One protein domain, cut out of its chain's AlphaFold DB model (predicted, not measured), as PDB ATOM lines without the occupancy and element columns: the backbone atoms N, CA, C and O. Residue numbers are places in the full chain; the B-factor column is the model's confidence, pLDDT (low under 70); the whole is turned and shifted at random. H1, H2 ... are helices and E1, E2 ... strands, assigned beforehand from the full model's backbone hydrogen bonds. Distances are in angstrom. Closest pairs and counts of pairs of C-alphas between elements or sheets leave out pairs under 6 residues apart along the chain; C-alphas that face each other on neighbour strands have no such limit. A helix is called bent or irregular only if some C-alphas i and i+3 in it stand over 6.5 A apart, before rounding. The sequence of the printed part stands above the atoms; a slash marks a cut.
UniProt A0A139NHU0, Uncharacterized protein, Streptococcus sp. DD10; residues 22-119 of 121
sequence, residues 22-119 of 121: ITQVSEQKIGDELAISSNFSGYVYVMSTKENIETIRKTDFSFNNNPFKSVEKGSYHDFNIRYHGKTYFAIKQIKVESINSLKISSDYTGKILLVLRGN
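This is residues 22 to 119 of the 121 residues of an uncharacterized protein of Streptococcus sp. DD10 (UniProt A0A139NHU0). One five-stranded sheet curls like part of a barrel, not fully closed, with the sharply bent strands E2 and E4 folding it back on itself. One short helix, H1, packs over the E2 and E4 part of the sheet, and a long unnamed stretch, residues 59 to 79, runs on to the edge strand E3, with residues 69 to 70 tied to E4. The printed part has 98 residues, with five named strands and one named helix in the order E1, E2, H1, E3, E4, E5, and its class is mostly strand. The sheet's order is E1, E5, E2, E4, E3, antiparallel throughout. The whole is compact and rounded, with a radius of gyration of the C-alphas of 12.3 A and spans of 32 by 27 by 25 A.

The longest strand, E4, has residues 86 to 105, spans 24.8 A and bends by 125 degrees at residue 98. E2, residues 33 to 48, spans 19.5 A and bends by 140 degrees at residue 40. E5, residues 111 to 118, spans 22.8 A and ends with C-alpha 118 at (230.451, 165.980, 173.973). E1, residues 22 to 29, spans 20.1 A from C-alpha 22 at (230.443, 170.481, 178.417). E3, residues 80 to 83, spans 9.7 A, and H1, residues 53 to 58, spans 8.8 A.

The strongly twisted sheet is a folded sheet, bent back into two leaves that face each other: E1 and E5 face E4 and E3, with E2 as the hinge. In E2 and E4, N 44 and O 94 are 2.9 A apart, within hydrogen-bond range, as are N 34 and O 102 at 2.8 A. E5 and E2 pair through N 45 and O 115 at 2.8 A, and E1 and E5 through N 26 and O 114 at 2.9 A. E3 and E4 form a hairpin, with N 81 and O 88 2.9 A apart; E4 pairs with E3 over residues 86 to 89 and with E2 over residues 89 to 103. E2, H1 and E3 make a split strand-helix-strand unit, two strands of one sheet joined through a helix, with E4 between them in the sheet, and its crossover is right-handed. H1 is on the sheet at a height of 8.7 A and runs slantwise to the strands, at 40 degrees to E2 on the local plane. The closest C-alphas of H1 and E4 are those of Arg 57 and Ile 91, 6.4 A apart. In H1 every O i to N i+4 pair is within hydrogen-bond range.

The two C-alphas farthest apart, those of Asn 39 and Glu 51, are 33.4 A apart. The printed part has no cut. The link from H1 to E3, 21 residues, is long; the other links are tight. The mean pLDDT of the printed part is 93.9, and no printed residue is under 70.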
ATOM      1  N   ILE A  22     230.736 171.219 177.189       91.31
ATOM      2  CA  ILE A  22     230.443 170.481 178.417       91.31
ATOM      3  C   ILE A  22     228.932 170.270 178.512       91.31
ATOM      4  O   ILE A  22     228.153 171.217 178.474       91.31
ATOM      5  N   THR A  23     228.522 169.016 178.659       90.94
ATOM      6  CA  THR A  23     227.112 168.618 178.722       90.94
ATOM      7  C   THR A  23     226.640 168.362 180.147       90.94
ATOM      8  O   THR A  23     225.447 168.465 180.425       90.94
ATOM      9  N   GLN A  24     227.555 168.024 181.059       91.69
ATOM     10  CA  GLN A  24     227.229 167.744 182.455       91.69
ATOM     11  C   GLN A  24     228.448 167.956 183.356       91.69
ATOM     12  O   GLN A  24     229.568 167.576 183.015       91.69
ATOM     13  N   VAL A  25     228.208 168.521 184.538       93.50
ATOM     14  CA  VAL A  25     229.187 168.651 185.623       93.50
ATOM     15  C   VAL A  25     228.563 168.066 186.882       93.50
ATOM     16  O   VAL A  25     227.408 168.360 187.189       93.50
ATOM     17  N   SER A  26     229.286 167.208 187.600       93.62
ATOM     18  CA  SER A  26     228.752 166.579 188.807       93.62
ATOM     19  C   SER A  26     229.835 166.216 189.814       93.62
ATOM     20  O   SER A  26     230.850 165.617 189.461       93.62
ATOM     21  N   GLU A  27     229.611 166.544 191.084       94.56
ATOM     22  CA  GLU A  27     230.435 166.051 192.186       94.56
ATOM     23  C   GLU A  27     229.984 164.635 192.570       94.56
ATOM     24  O   GLU A  27     228.806 164.414 192.843       94.56
ATOM     25  N   GLN A  28     230.911 163.678 192.593       92.56
ATOM     26  CA  GLN A  28     230.626 162.251 192.765       92.56
ATOM     27  C   GLN A  28     231.521 161.626 193.836       92.56
ATOM     28  O   GLN A  28     232.700 161.974 193.957       92.56
ATOM     29  N   LYS A  29     230.977 160.675 194.606       94.25
ATOM     30  CA  LYS A  29     231.800 159.743 195.389       94.25
ATOM     31  C   LYS A  29     232.150 158.542 194.517       94.25
ATOM     32  O   LYS A  29     231.394 158.158 193.629       94.25
ATOM     33  N   ILE A  30     233.300 157.934 194.782       93.38
ATOM     34  CA  ILE A  30     233.694 156.708 194.088       93.38
ATOM     35  C   ILE A  30     232.704 155.584 194.405       93.38
ATOM     36  O   ILE A  30     232.296 155.410 195.552       93.38
ATOM     37  N   GLY A  31     232.322 154.826 193.377       91.50
ATOM     38  CA  GLY A  31     231.348 153.742 193.476       91.50
ATOM     39  C   GLY A  31     229.879 154.159 193.331       91.50
ATOM     40  O   GLY A  31     229.053 153.266 193.097       91.50
ATOM     41  N   ASP A  32     229.563 155.457 193.403       93.44
ATOM     42  CA  ASP A  32     228.226 155.972 193.093       93.44
ATOM     43  C   ASP A  32     227.960 155.866 191.582       93.44
ATOM     44  O   ASP A  32     228.870 155.973 190.753       93.44
ATOM     45  N   GLU A  33     226.700 155.613 191.226       94.00
ATOM     46  CA  GLU A  33     226.254 155.604 189.837       94.00
ATOM     47  C   GLU A  33     225.699 156.981 189.464       94.00
ATOM     48  O   GLU A  33     224.725 157.461 190.048       94.00
ATOM     49  N   LEU A  34     226.316 157.607 188.466       93.44
ATOM     50  CA  LEU A  34     225.845 158.840 187.857       93.44
ATOM     51  C   LEU A  34     224.917 158.502 186.689       93.44
ATOM     52  O   LEU A  34     225.359 157.935 185.687       93.44
ATOM     53  N   ALA A  35     223.649 158.895 186.793       92.56
ATOM     54  CA  ALA A  35     222.717 158.839 185.674       92.56
ATOM     55  C   ALA A  35     223.058 159.915 184.630       92.56
ATOM     56  O   ALA A  35     223.290 161.081 184.972       92.56
ATOM     57  N   ILE A  36     223.053 159.524 183.356       89.75
ATOM     58  CA  ILE A  36     223.259 160.415 182.215       89.75
ATOM     59  C   ILE A  36     221.933 160.496 181.458       89.75
ATOM     60  O   ILE A  36     221.339 159.483 181.098       89.75
ATOM     61  N   SER A  37     221.437 161.715 181.249       75.06
ATOM     62  CA  SER A  37     220.070 161.968 180.765       75.06
ATOM     63  C   SER A  37     219.795 161.486 179.334       75.06
ATOM     64  O   SER A  37     218.637 161.376 178.936       75.06
ATOM     65  N   SER A  38     220.836 161.207 178.551       81.12
ATOM     66  CA  SER A  38     220.755 160.738 177.166       81.12
ATOM     67  C   SER A  38     221.947 159.838 176.834       81.12
ATOM     68  O   SER A  38     222.925 159.814 177.580       81.12
ATOM     69  N   ASN A  39     221.880 159.100 175.719       88.00
ATOM     70  CA  ASN A  39     223.020 158.321 175.230       88.00
ATOM     71  C   ASN A  39     224.194 159.258 174.928       88.00
ATOM     72  O   ASN A  39     224.192 159.974 173.926       88.00
ATOM     73  N   PHE A  40     225.195 159.241 175.801       92.94
ATOM     74  CA  PHE A  40     226.340 160.129 175.728       92.94
ATOM     75  C   PHE A  40     227.528 159.450 175.052       92.94
ATOM     76  O   PHE A  40     227.917 158.331 175.394       92.94
ATOM     77  N   SER A  41     228.139 160.180 174.122       94.94
ATOM     78  CA  SER A  41     229.410 159.844 173.486       94.94
ATOM     79  C   SER A  41     230.316 161.063 173.548       94.94
ATOM     80  O   SER A  41     229.906 162.169 173.189       94.94
ATOM     81  N   GLY A  42     231.552 160.871 173.987       95.62
ATOM     82  CA  GLY A  42     232.453 161.986 174.238       95.62
ATOM     83  C   GLY A  42     233.555 161.628 175.213       95.62
ATOM     84  O   GLY A  42     234.035 160.494 175.245       95.62
ATOM     85  N   TYR A  43     233.938 162.607 176.020       97.25
ATOM     86  CA  TYR A  43     234.975 162.465 177.028       97.25
ATOM     87  C   TYR A  43     234.417 162.708 178.421       97.25
ATOM     88  O   TYR A  43     233.665 163.656 178.651       97.25
ATOM     89  N   VAL A  44     234.838 161.865 179.354       97.50
ATOM     90  CA  VAL A  44     234.621 162.045 180.787       97.50
ATOM     91  C   VAL A  44     235.950 162.437 181.411       97.50
ATOM     92  O   VAL A  44     236.955 161.756 181.197       97.50
ATOM     93  N   TYR A  45     235.950 163.500 182.205       98.00
ATOM     94  CA  TYR A  45     237.132 164.005 182.891       98.00
ATOM     95  C   TYR A  45     236.977 163.897 184.401       98.00
ATOM     96  O   TYR A  45     235.926 164.234 184.943       98.00
ATOM     97  N   VAL A  46     238.052 163.488 185.074       97.94
ATOM     98  CA  VAL A  46     238.221 163.719 186.510       97.94
ATOM     99  C   VAL A  46     238.939 165.048 186.669       97.94
ATOM    100  O   VAL A  46     240.092 165.206 186.242       97.94
ATOM    101  N   MET A  47     238.246 165.995 187.287       97.00
ATOM    102  CA  MET A  47     238.776 167.317 187.565       97.00
ATOM    103  C   MET A  47     239.279 167.396 189.005       97.00
ATOM    104  O   MET A  47     238.710 166.788 189.914       97.00
ATOM    105  N   SER A  48     240.326 168.184 189.230       94.75
ATOM    106  CA  SER A  48     240.884 168.404 190.564       94.75
ATOM    107  C   SER A  48     241.188 169.873 190.804       94.75
ATOM    108  O   SER A  48     241.566 170.597 189.883       94.75
ATOM    109  N   THR A  49     241.055 170.314 192.049       94.56
ATOM    110  CA  THR A  49     241.586 171.611 192.465       94.56
ATOM    111  C   THR A  49     243.106 171.534 192.608       94.56
ATOM    112  O   THR A  49     243.706 170.454 192.608       94.56
ATOM    113  N   LYS A  50     243.760 172.687 192.759       92.50
ATOM    114  CA  LYS A  50     245.217 172.749 192.926       92.50
ATOM    115  C   LYS A  50     245.696 171.992 194.170       92.50
ATOM    116  O   LYS A  50     246.776 171.415 194.144       92.50
ATOM    117  N   GLU A  51     244.898 171.968 195.235       92.81
ATOM    118  CA  GLU A  51     245.245 171.312 196.500       92.81
ATOM    119  C   GLU A  51     245.319 169.785 196.360       92.81
ATOM    120  O   GLU A  51     246.152 169.148 196.999       92.81
ATOM    121  N   ASN A  52     244.489 169.202 195.490       92.44
ATOM    122  CA  ASN A  52     244.347 167.750 195.349       92.44
ATOM    123  C   ASN A  52     244.992 167.200 194.067       92.44
ATOM    124  O   ASN A  52     244.889 166.003 193.784       92.44
ATOM    125  N   ILE A  53     245.628 168.052 193.260       91.88
ATOM    126  CA  ILE A  53     246.079 167.700 191.908       91.88
ATOM    127  C   ILE A  53     247.081 166.541 191.895       91.88
ATOM    128  O   ILE A  53     246.931 165.618 191.100       91.88
ATOM    129  N   GLU A  54     248.060 166.548 192.801       93.19
ATOM    130  CA  GLU A  54     249.103 165.518 192.860       93.19
ATOM    131  C   GLU A  54     248.553 164.161 193.295       93.19
ATOM    132  O   GLU A  54     248.968 163.127 192.771       93.19
ATOM    133  N   THR A  55     247.578 164.158 194.206       94.94
ATOM    134  CA  THR A  55     246.887 162.936 194.628       94.94
ATOM    135  C   THR A  55     246.108 162.346 193.457       94.94
ATOM    136  O   THR A  55     246.359 161.210 193.073       94.94
ATOM    137  N   ILE A  56     245.255 163.144 192.802       95.69
ATOM    138  CA  ILE A  56     244.452 162.691 191.652       95.69
ATOM    139  C   ILE A  56     245.334 162.244 190.473       95.69
ATOM    140  O   ILE A  56     244.986 161.302 189.765       95.69
ATOM    141  N   ARG A  57     246.498 162.875 190.254       94.38
ATOM    142  CA  ARG A  57     247.456 162.456 189.212       94.38
ATOM    143  C   ARG A  57     247.982 161.039 189.434       94.38
ATOM    144  O   ARG A  57     248.151 160.313 188.453       94.38
ATOM    145  N   LYS A  58     248.248 160.667 190.687       95.88
ATOM    146  CA  LYS A  58     248.807 159.360 191.072       95.88
ATOM    147  C   LYS A  58     247.747 158.275 191.241       95.88
ATOM    148  O   LYS A  58     248.091 157.104 191.197       95.88
ATOM    149  N   THR A  59     246.494 158.665 191.431       97.12
ATOM    150  CA  THR A  59     245.372 157.741 191.546       97.12
ATOM    151  C   THR A  59     244.982 157.152 190.192       97.12
ATOM    152  O   THR A  59     244.868 157.866 189.185       97.12
ATOM    153  N   ASP A  60     244.695 155.853 190.206       97.62
ATOM    154  CA  ASP A  60     244.072 155.155 189.094       97.62
ATOM    155  C   ASP A  60     242.546 155.229 189.199       97.62
ATOM    156  O   ASP A  60     241.933 154.926 190.227       97.62
ATOM    157  N   PHE A  61     241.924 155.641 188.099       98.00
ATOM    158  CA  PHE A  61     240.477 155.647 187.923       98.00
ATOM    159  C   PHE A  61     240.137 154.762 186.738       98.00
ATOM    160  O   PHE A  61     240.863 154.743 185.741       98.00
ATOM    161  N   SER A  62     239.015 154.061 186.815       97.88
ATOM    162  CA  SER A  62     238.525 153.245 185.712       97.88
ATOM    163  C   SER A  62     237.010 153.296 185.595       97.88
ATOM    164  O   SER A  62     236.295 153.570 186.558       97.88
ATOM    165  N   PHE A  63     236.531 153.019 184.389       97.25
ATOM    166  CA  PHE A  63     235.124 152.811 184.082       97.25
ATOM    167  C   PHE A  63     235.003 151.551 183.224       97.25
ATOM    168  O   PHE A  63     235.707 151.417 182.224       97.25
ATOM    169  N   ASN A  64     234.151 150.603 183.626       94.81
ATOM    170  CA  ASN A  64     234.014 149.298 182.962       94.81
ATOM    171  C   ASN A  64     235.369 148.614 182.695       94.81
ATOM    172  O   ASN A  64     235.627 148.141 181.592       94.81
ATOM    173  N   ASN A  65     236.257 148.614 183.696       95.12
ATOM    174  CA  ASN A  65     237.631 148.089 183.631       95.12
ATOM    175  C   ASN A  65     238.572 148.799 182.637       95.12
ATOM    176  O   ASN A  65     239.711 148.371 182.466       95.12
ATOM    177  N   ASN A  66     238.140 149.896 182.012       97.38
ATOM    178  CA  ASN A  66     238.990 150.719 181.160       97.38
ATOM    179  C   ASN A  66     239.588 151.865 181.984       97.38
ATOM    180  O   ASN A  66     238.835 152.604 182.627       97.38
ATOM    181  N   PRO A  67     240.920 152.031 181.994       97.94
ATOM    182  CA  PRO A  67     241.567 153.058 182.792       97.94
ATOM    183  C   PRO A  67     241.394 154.442 182.167       97.94
ATOM    184  O   PRO A  67     241.443 154.617 180.946       97.94
ATOM    185  N   PHE A  68     241.272 155.448 183.025       98.38
ATOM    186  CA  PHE A  68     241.426 156.833 182.617       98.38
ATOM    187  C   PHE A  68     242.900 157.117 182.321       98.38
ATOM    188  O   PHE A  68     243.803 156.680 183.033       98.38
ATOM    189  N   LYS A  69     243.144 157.913 181.286       98.06
ATOM    190  CA  LYS A  69     244.474 158.384 180.899       98.06
ATOM    191  C   LYS A  69     244.746 159.751 181.505       98.06
ATOM    192  O   LYS A  69     243.823 160.533 181.719       98.06
ATOM    193  N   SER A  70     246.012 160.063 181.753       98.00
ATOM    194  CA  SER A  70     246.411 161.416 182.142       98.00
ATOM    195  C   SER A  70     246.141 162.406 181.009       98.00
ATOM    196  O   SER A  70     246.340 162.090 179.836       98.00
ATOM    197  N   VAL A  71     245.687 163.603 181.365       96.81
ATOM    198  CA  VAL A  71     245.592 164.731 180.436       96.81
ATOM    199  C   VAL A  71     246.994 165.286 180.188       96.81
ATOM    200  O   VAL A  71     247.748 165.559 181.126       96.81
ATOM    201  N   GLU A  72     247.353 165.431 178.915       94.38
ATOM    202  CA  GLU A  72     248.640 165.984 178.502       94.38
ATOM    203  C   GLU A  72     248.601 167.511 178.514       94.38
ATOM    204  O   GLU A  72     247.655 168.122 178.015       94.38
ATOM    205  N   LYS A  73     249.655 168.128 179.056       91.62
ATOM    206  CA  LYS A  73     249.781 169.586 179.135       91.62
ATOM    207  C   LYS A  73     249.800 170.205 177.733       91.62
ATOM    208  O   LYS A  73     250.576 169.772 176.887       91.62
ATOM    209  N   GLY A  74     249.000 171.244 177.519       90.88
ATOM    210  CA  GLY A  74     248.861 171.942 176.239       90.88
ATOM    211  C   GLY A  74     248.033 171.195 175.189       90.88
ATOM    212  O   GLY A  74     247.926 171.668 174.061       90.88
ATOM    213  N   SER A  75     247.450 170.042 175.531       93.19
ATOM    214  CA  SER A  75     246.518 169.347 174.641       93.19
ATOM    215  C   SER A  75     245.149 170.032 174.620       93.19
ATOM    216  O   SER A  75     244.807 170.805 175.510       93.19
ATOM    217  N   TYR A  76     244.305 169.672 173.651       90.62
ATOM    218  CA  TYR A  76     242.888 170.073 173.611       90.62
ATOM    219  C   TYR A  76     242.096 169.700 174.883       90.62
ATOM    220  O   TYR A  76     241.035 170.262 175.174       90.62
ATOM    221  N   HIS A  77     242.611 168.727 175.633       94.19
ATOM    222  CA  HIS A  77     242.033 168.213 176.866       94.19
ATOM    223  C   HIS A  77     242.563 168.935 178.114       94.19
ATOM    224  O   HIS A  77     242.034 168.709 179.200       94.19
ATOM    225  N   ASP A  78     243.580 169.793 177.974       93.88
ATOM    226  CA  ASP A  78     244.137 170.615 179.050       93.88
ATOM    227  C   ASP A  78     243.315 171.894 179.212       93.88
ATOM    228  O   ASP A  78     243.590 172.930 178.608       93.88
ATOM    229  N   PHE A  79     242.256 171.796 180.010       93.44
ATOM    230  CA  PHE A  79     241.390 172.919 180.336       93.44
ATOM    231  C   PHE A  79     241.101 172.973 181.835       93.44
ATOM    232  O   PHE A  79     241.356 172.036 182.600       93.44
ATOM    233  N   ASN A  80     240.545 174.103 182.256       94.12
ATOM    234  CA  ASN A  80     240.006 174.276 183.590       94.12
ATOM    235  C   ASN A  80     238.584 174.833 183.513       94.12
ATOM    236  O   ASN A  80     238.190 175.389 182.492       94.12
ATOM    237  N   ILE A  81     237.826 174.645 184.589       92.25
ATOM    238  CA  ILE A  81     236.503 175.242 184.769       92.25
ATOM    239  C   ILE A  81     236.417 175.900 186.138       92.25
ATOM    240  O   ILE A  81     237.117 175.506 187.082       92.25
ATOM    241  N   ARG A  82     235.498 176.855 186.273       91.25
ATOM    242  CA  ARG A  82     235.099 177.397 187.568       91.25
ATOM    243  C   ARG A  82     233.783 176.766 188.015       91.25
ATOM    244  O   ARG A  82     232.774 176.872 187.331       91.25
ATOM    245  N   TYR A  83     233.785 176.125 189.181       88.25
ATOM    246  CA  TYR A  83     232.612 175.463 189.755       88.25
ATOM    247  C   TYR A  83     232.501 175.795 191.248       88.25
ATOM    248  O   TYR A  83     233.482 175.684 191.984       88.25
ATOM    249  N   HIS A  84     231.334 176.293 191.682       89.06
ATOM    250  CA  HIS A  84     231.085 176.831 193.034       89.06
ATOM    251  C   HIS A  84     232.227 177.710 193.584       89.06
ATOM    252  O   HIS A  84     232.708 177.540 194.704       89.06
ATOM    253  N   GLY A  85     232.700 178.650 192.760       87.44
ATOM    254  CA  GLY A  85     233.730 179.617 193.146       87.44
ATOM    255  C   GLY A  85     235.166 179.082 193.166       87.44
ATOM    256  O   GLY A  85     236.076 179.881 193.387       87.44
ATOM    257  N   LYS A  86     235.395 177.794 192.881       90.62
ATOM    258  CA  LYS A  86     236.727 177.168 192.822       90.62
ATOM    259  C   LYS A  86     237.122 176.816 191.390       90.62
ATOM    260  O   LYS A  86     236.265 176.505 190.566       90.62
ATOM    261  N   THR A  87     238.423 176.834 191.111       93.19
ATOM    262  CA  THR A  87     238.984 176.401 189.824       93.19
ATOM    263  C   THR A  87     239.361 174.927 189.882       93.19
ATOM    264  O   THR A  87     240.066 174.493 190.797       93.19
ATOM    265  N   TYR A  88     238.918 174.176 188.880       94.94
ATOM    266  CA  TYR A  88     239.204 172.759 188.709       94.94
ATOM    267  C   TYR A  88     239.893 172.522 187.370       94.94
ATOM    268  O   TYR A  88     239.450 173.034 186.350       94.94
ATOM    269  N   PHE A  89     240.949 171.718 187.373       95.25
ATOM    270  CA  PHE A  89     241.761 171.383 186.204       95.25
ATOM    271  C   PHE A  89     241.460 169.958 185.748       95.25
ATOM    272  O   PHE A  89     241.307 169.075 186.593       95.25
ATOM    273  N   ALA A  90     241.413 169.722 184.438       97.00
ATOM    274  CA  ALA A  90     241.276 168.383 183.876       97.00
ATOM    275  C   ALA A  90     242.565 167.578 184.098       97.00
ATOM    276  O   ALA A  90     243.629 167.945 183.606       97.00
ATOM    277  N   ILE A  91     242.487 166.484 184.866       97.94
ATOM    278  CA  ILE A  91     243.673 165.694 185.250       97.94
ATOM    279  C   ILE A  91     243.689 164.326 184.586       97.94
ATOM    280  O   ILE A  91     244.732 163.869 184.111       97.94
ATOM    281  N   LYS A  92     242.536 163.659 184.571       98.38
ATOM    282  CA  LYS A  92     242.359 162.341 183.965       98.38
ATOM    283  C   LYS A  92     241.195 162.396 182.991       98.38
ATOM    284  O   LYS A  92     240.242 163.132 183.225       98.38
ATOM    285  N   GLN A  93     241.256 161.595 181.938       98.19
ATOM    286  CA  GLN A  93     240.221 161.521 180.917       98.19
ATOM    287  C   GLN A  93     239.987 160.097 180.419       98.19
ATOM    288  O   GLN A  93     240.909 159.281 180.377       98.19
ATOM    289  N   ILE A  94     238.773 159.820 179.962       97.94
ATOM    290  CA  ILE A  94     238.438 158.613 179.207       97.94
ATOM    291  C   ILE A  94     237.452 158.972 178.095       97.94
ATOM    292  O   ILE A  94     236.542 159.773 178.303       97.94
ATOM    293  N   LYS A  95     237.639 158.384 176.910       97.06
ATOM    294  CA  LYS A  95     236.656 158.465 175.828       97.06
ATOM    295  C   LYS A  95     235.612 157.371 176.032       97.06
ATOM    296  O   LYS A  95     235.976 156.224 176.285       97.06
ATOM    297  N   VAL A  96     234.341 157.723 175.911       95.94
ATOM    298  CA  VAL A  96     233.203 156.811 176.062       95.94
ATOM    299  C   VAL A  96     232.289 156.913 174.849       95.94
ATOM    300  O   VAL A  96     232.212 157.960 174.201       95.94
ATOM    301  N   GLU A  97     231.595 155.823 174.549       94.81
ATOM    302  CA  GLU A  97     230.677 155.736 173.418       94.81
ATOM    303  C   GLU A  97     229.352 155.139 173.891       94.81
ATOM    304  O   GLU A  97     229.326 154.052 174.465       94.81
ATOM    305  N   SER A  98     228.261 155.863 173.640       93.44
ATOM    306  CA  SER A  98     226.877 155.447 173.895       93.44
ATOM    307  C   SER A  98     226.618 154.926 175.315       93.44
ATOM    308  O   SER A  98     226.068 153.840 175.492       93.44
ATOM    309  N   ILE A  99     226.996 155.705 176.332       94.69
ATOM    310  CA  ILE A  99     226.720 155.380 177.739       94.69
ATOM    311  C   ILE A  99     225.492 156.133 178.262       94.69
ATOM    312  O   ILE A  99     225.231 157.265 177.860       94.69
ATOM    313  N   ASN A 100     224.757 155.514 179.181       94.56
ATOM    314  CA  ASN A 100     223.587 156.087 179.862       94.56
ATOM    315  C   ASN A 100     223.781 156.209 181.386       94.56
ATOM    316  O   ASN A 100     223.032 156.913 182.062       94.56
ATOM    317  N   SER A 101     224.802 155.553 181.930       94.62
ATOM    318  CA  SER A 101     225.254 155.735 183.299       94.62
ATOM    319  C   SER A 101     226.765 155.586 183.394       94.62
ATOM    320  O   SER A 101     227.434 155.066 182.494       94.62
ATOM    321  N   LEU A 102     227.316 156.096 184.490       94.81
ATOM    322  CA  LEU A 102     228.740 156.076 184.764       94.81
ATOM    323  C   LEU A 102     228.967 155.712 186.229       94.81
ATOM    324  O   LEU A 102     228.514 156.417 187.125       94.81
ATOM    325  N   LYS A 103     229.724 154.641 186.465       96.69
ATOM    326  CA  LYS A 103     230.190 154.247 187.796       96.69
ATOM    327  C   LYS A 103     231.706 154.121 187.785       96.69
ATOM    328  O   LYS A 103     232.259 153.249 187.117       96.69
ATOM    329  N   ILE A 104     232.369 155.019 188.506       96.56
ATOM    330  CA  ILE A 104     233.831 155.071 188.574       96.56
ATOM    331  C   ILE A 104     234.341 154.118 189.650       96.56
ATOM    332  O   ILE A 104     233.856 154.131 190.783       96.56
ATOM    333  N   SER A 105     235.367 153.349 189.296       96.75
ATOM    334  CA  SER A 105     236.123 152.487 190.202       96.75
ATOM    335  C   SER A 105     237.501 153.094 190.467       96.75
ATOM    336  O   SER A 105     238.229 153.424 189.527       96.75
ATOM    337  N   SER A 106     237.850 153.245 191.743       96.75
ATOM    338  CA  SER A 106     239.133 153.766 192.229       96.75
ATOM    339  C   SER A 106     239.297 153.424 193.717       96.75
ATOM    340  O   SER A 106     238.315 153.102 194.386       96.75
ATOM    341  N   ASP A 107     240.516 153.509 194.244       94.31
ATOM    342  CA  ASP A 107     240.811 153.461 195.682       94.31
ATOM    343  C   ASP A 107     240.733 154.846 196.358       94.31
ATOM    344  O   ASP A 107     240.883 154.966 197.576       94.31
ATOM    345  N   TYR A 108     240.467 155.901 195.586       94.38
ATOM    346  CA  TYR A 108     240.311 157.253 196.104       94.38
ATOM    347  C   TYR A 108     239.092 157.384 197.018       94.38
ATOM    348  O   TYR A 108     237.968 157.042 196.658       94.38
ATOM    349  N   THR A 109     239.307 157.939 198.208       89.44
ATOM    350  CA  THR A 109     238.274 158.052 199.251       89.44
ATOM    351  C   THR A 109     237.572 159.409 199.275       89.44
ATOM    352  O   THR A 109     236.566 159.577 199.966       89.44
ATOM    353  N   GLY A 110     238.091 160.393 198.536       88.81
ATOM    354  CA  GLY A 110     237.497 161.720 198.426       88.81
ATOM    355  C   GLY A 110     236.373 161.787 197.392       88.81
ATOM    356  O   GLY A 110     236.133 160.858 196.618       88.81
ATOM    357  N   LYS A 111     235.698 162.937 197.346       91.25
ATOM    358  CA  LYS A 111     234.818 163.267 196.223       91.25
ATOM    359  C   LYS A 111     235.643 163.757 195.041       91.25
ATOM    360  O   LYS A 111     236.634 164.462 195.225       91.25
ATOM    361  N   ILE A 112     235.192 163.427 193.842       93.88
ATOM    362  CA  ILE A 112     235.755 163.928 192.592       93.88
ATOM    363  C   ILE A 112     234.730 164.786 191.865       93.88
ATOM    364  O   ILE A 112     233.526 164.584 192.009       93.88
ATOM    365  N   LEU A 113     235.209 165.730 191.061       96.06
ATOM    366  CA  LEU A 113     234.359 166.443 190.120       96.06
ATOM    367  C   LEU A 113     234.477 165.763 188.756       96.06
ATOM    368  O   LEU A 113     235.573 165.680 188.199       96.06
ATOM    369  N   LEU A 114     233.356 165.271 188.239       96.75
ATOM    370  CA  LEU A 114     233.254 164.713 186.899       96.75
ATOM    371  C   LEU A 114     232.701 165.752 185.935       96.75
ATOM    372  O   LEU A 114     231.725 166.441 186.236       96.75
ATOM    373  N   VAL A 115     233.321 165.832 184.763       95.56
ATOM    374  CA  VAL A 115     232.881 166.686 183.657       95.56
ATOM    375  C   VAL A 115     232.707 165.822 182.420       95.56
ATOM    376  O   VAL A 115     233.626 165.101 182.034       95.56
ATOM    377  N   LEU A 116     231.533 165.893 181.804       95.06
ATOM    378  CA  LEU A 116     231.225 165.243 180.535       95.06
ATOM    379  C   LEU A 116     231.286 166.297 179.435       95.06
ATOM    380  O   LEU A 116     230.627 167.332 179.523       95.06
ATOM    381  N   ARG A 117     232.078 166.023 178.402       93.44
ATOM    382  CA  ARG A 117     232.234 166.871 177.220       93.44
ATOM    383  C   ARG A 117     231.834 166.086 175.983       93.44
ATOM    384  O   ARG A 117     232.411 165.026 175.727       93.44
ATOM    385  N   GLY A 118     230.865 166.595 175.231       90.94
ATOM    386  CA  GLY A 118     230.451 165.980 173.973       90.94
ATOM    387  C   GLY A 118     231.583 165.987 172.946       90.94
ATOM    388  O   GLY A 118     232.505 166.802 173.014       90.94
ATOM    389  N   ASN A 119     231.518 165.080 171.973       80.25
ATOM    390  CA  ASN A 119     232.292 165.263 170.749       80.25
ATOM    391  C   ASN A 119     231.683 166.466 170.020       80.25
ATOM    392  O   ASN A 119     230.567 166.356 169.512       80.25
TER     393      ASN A 119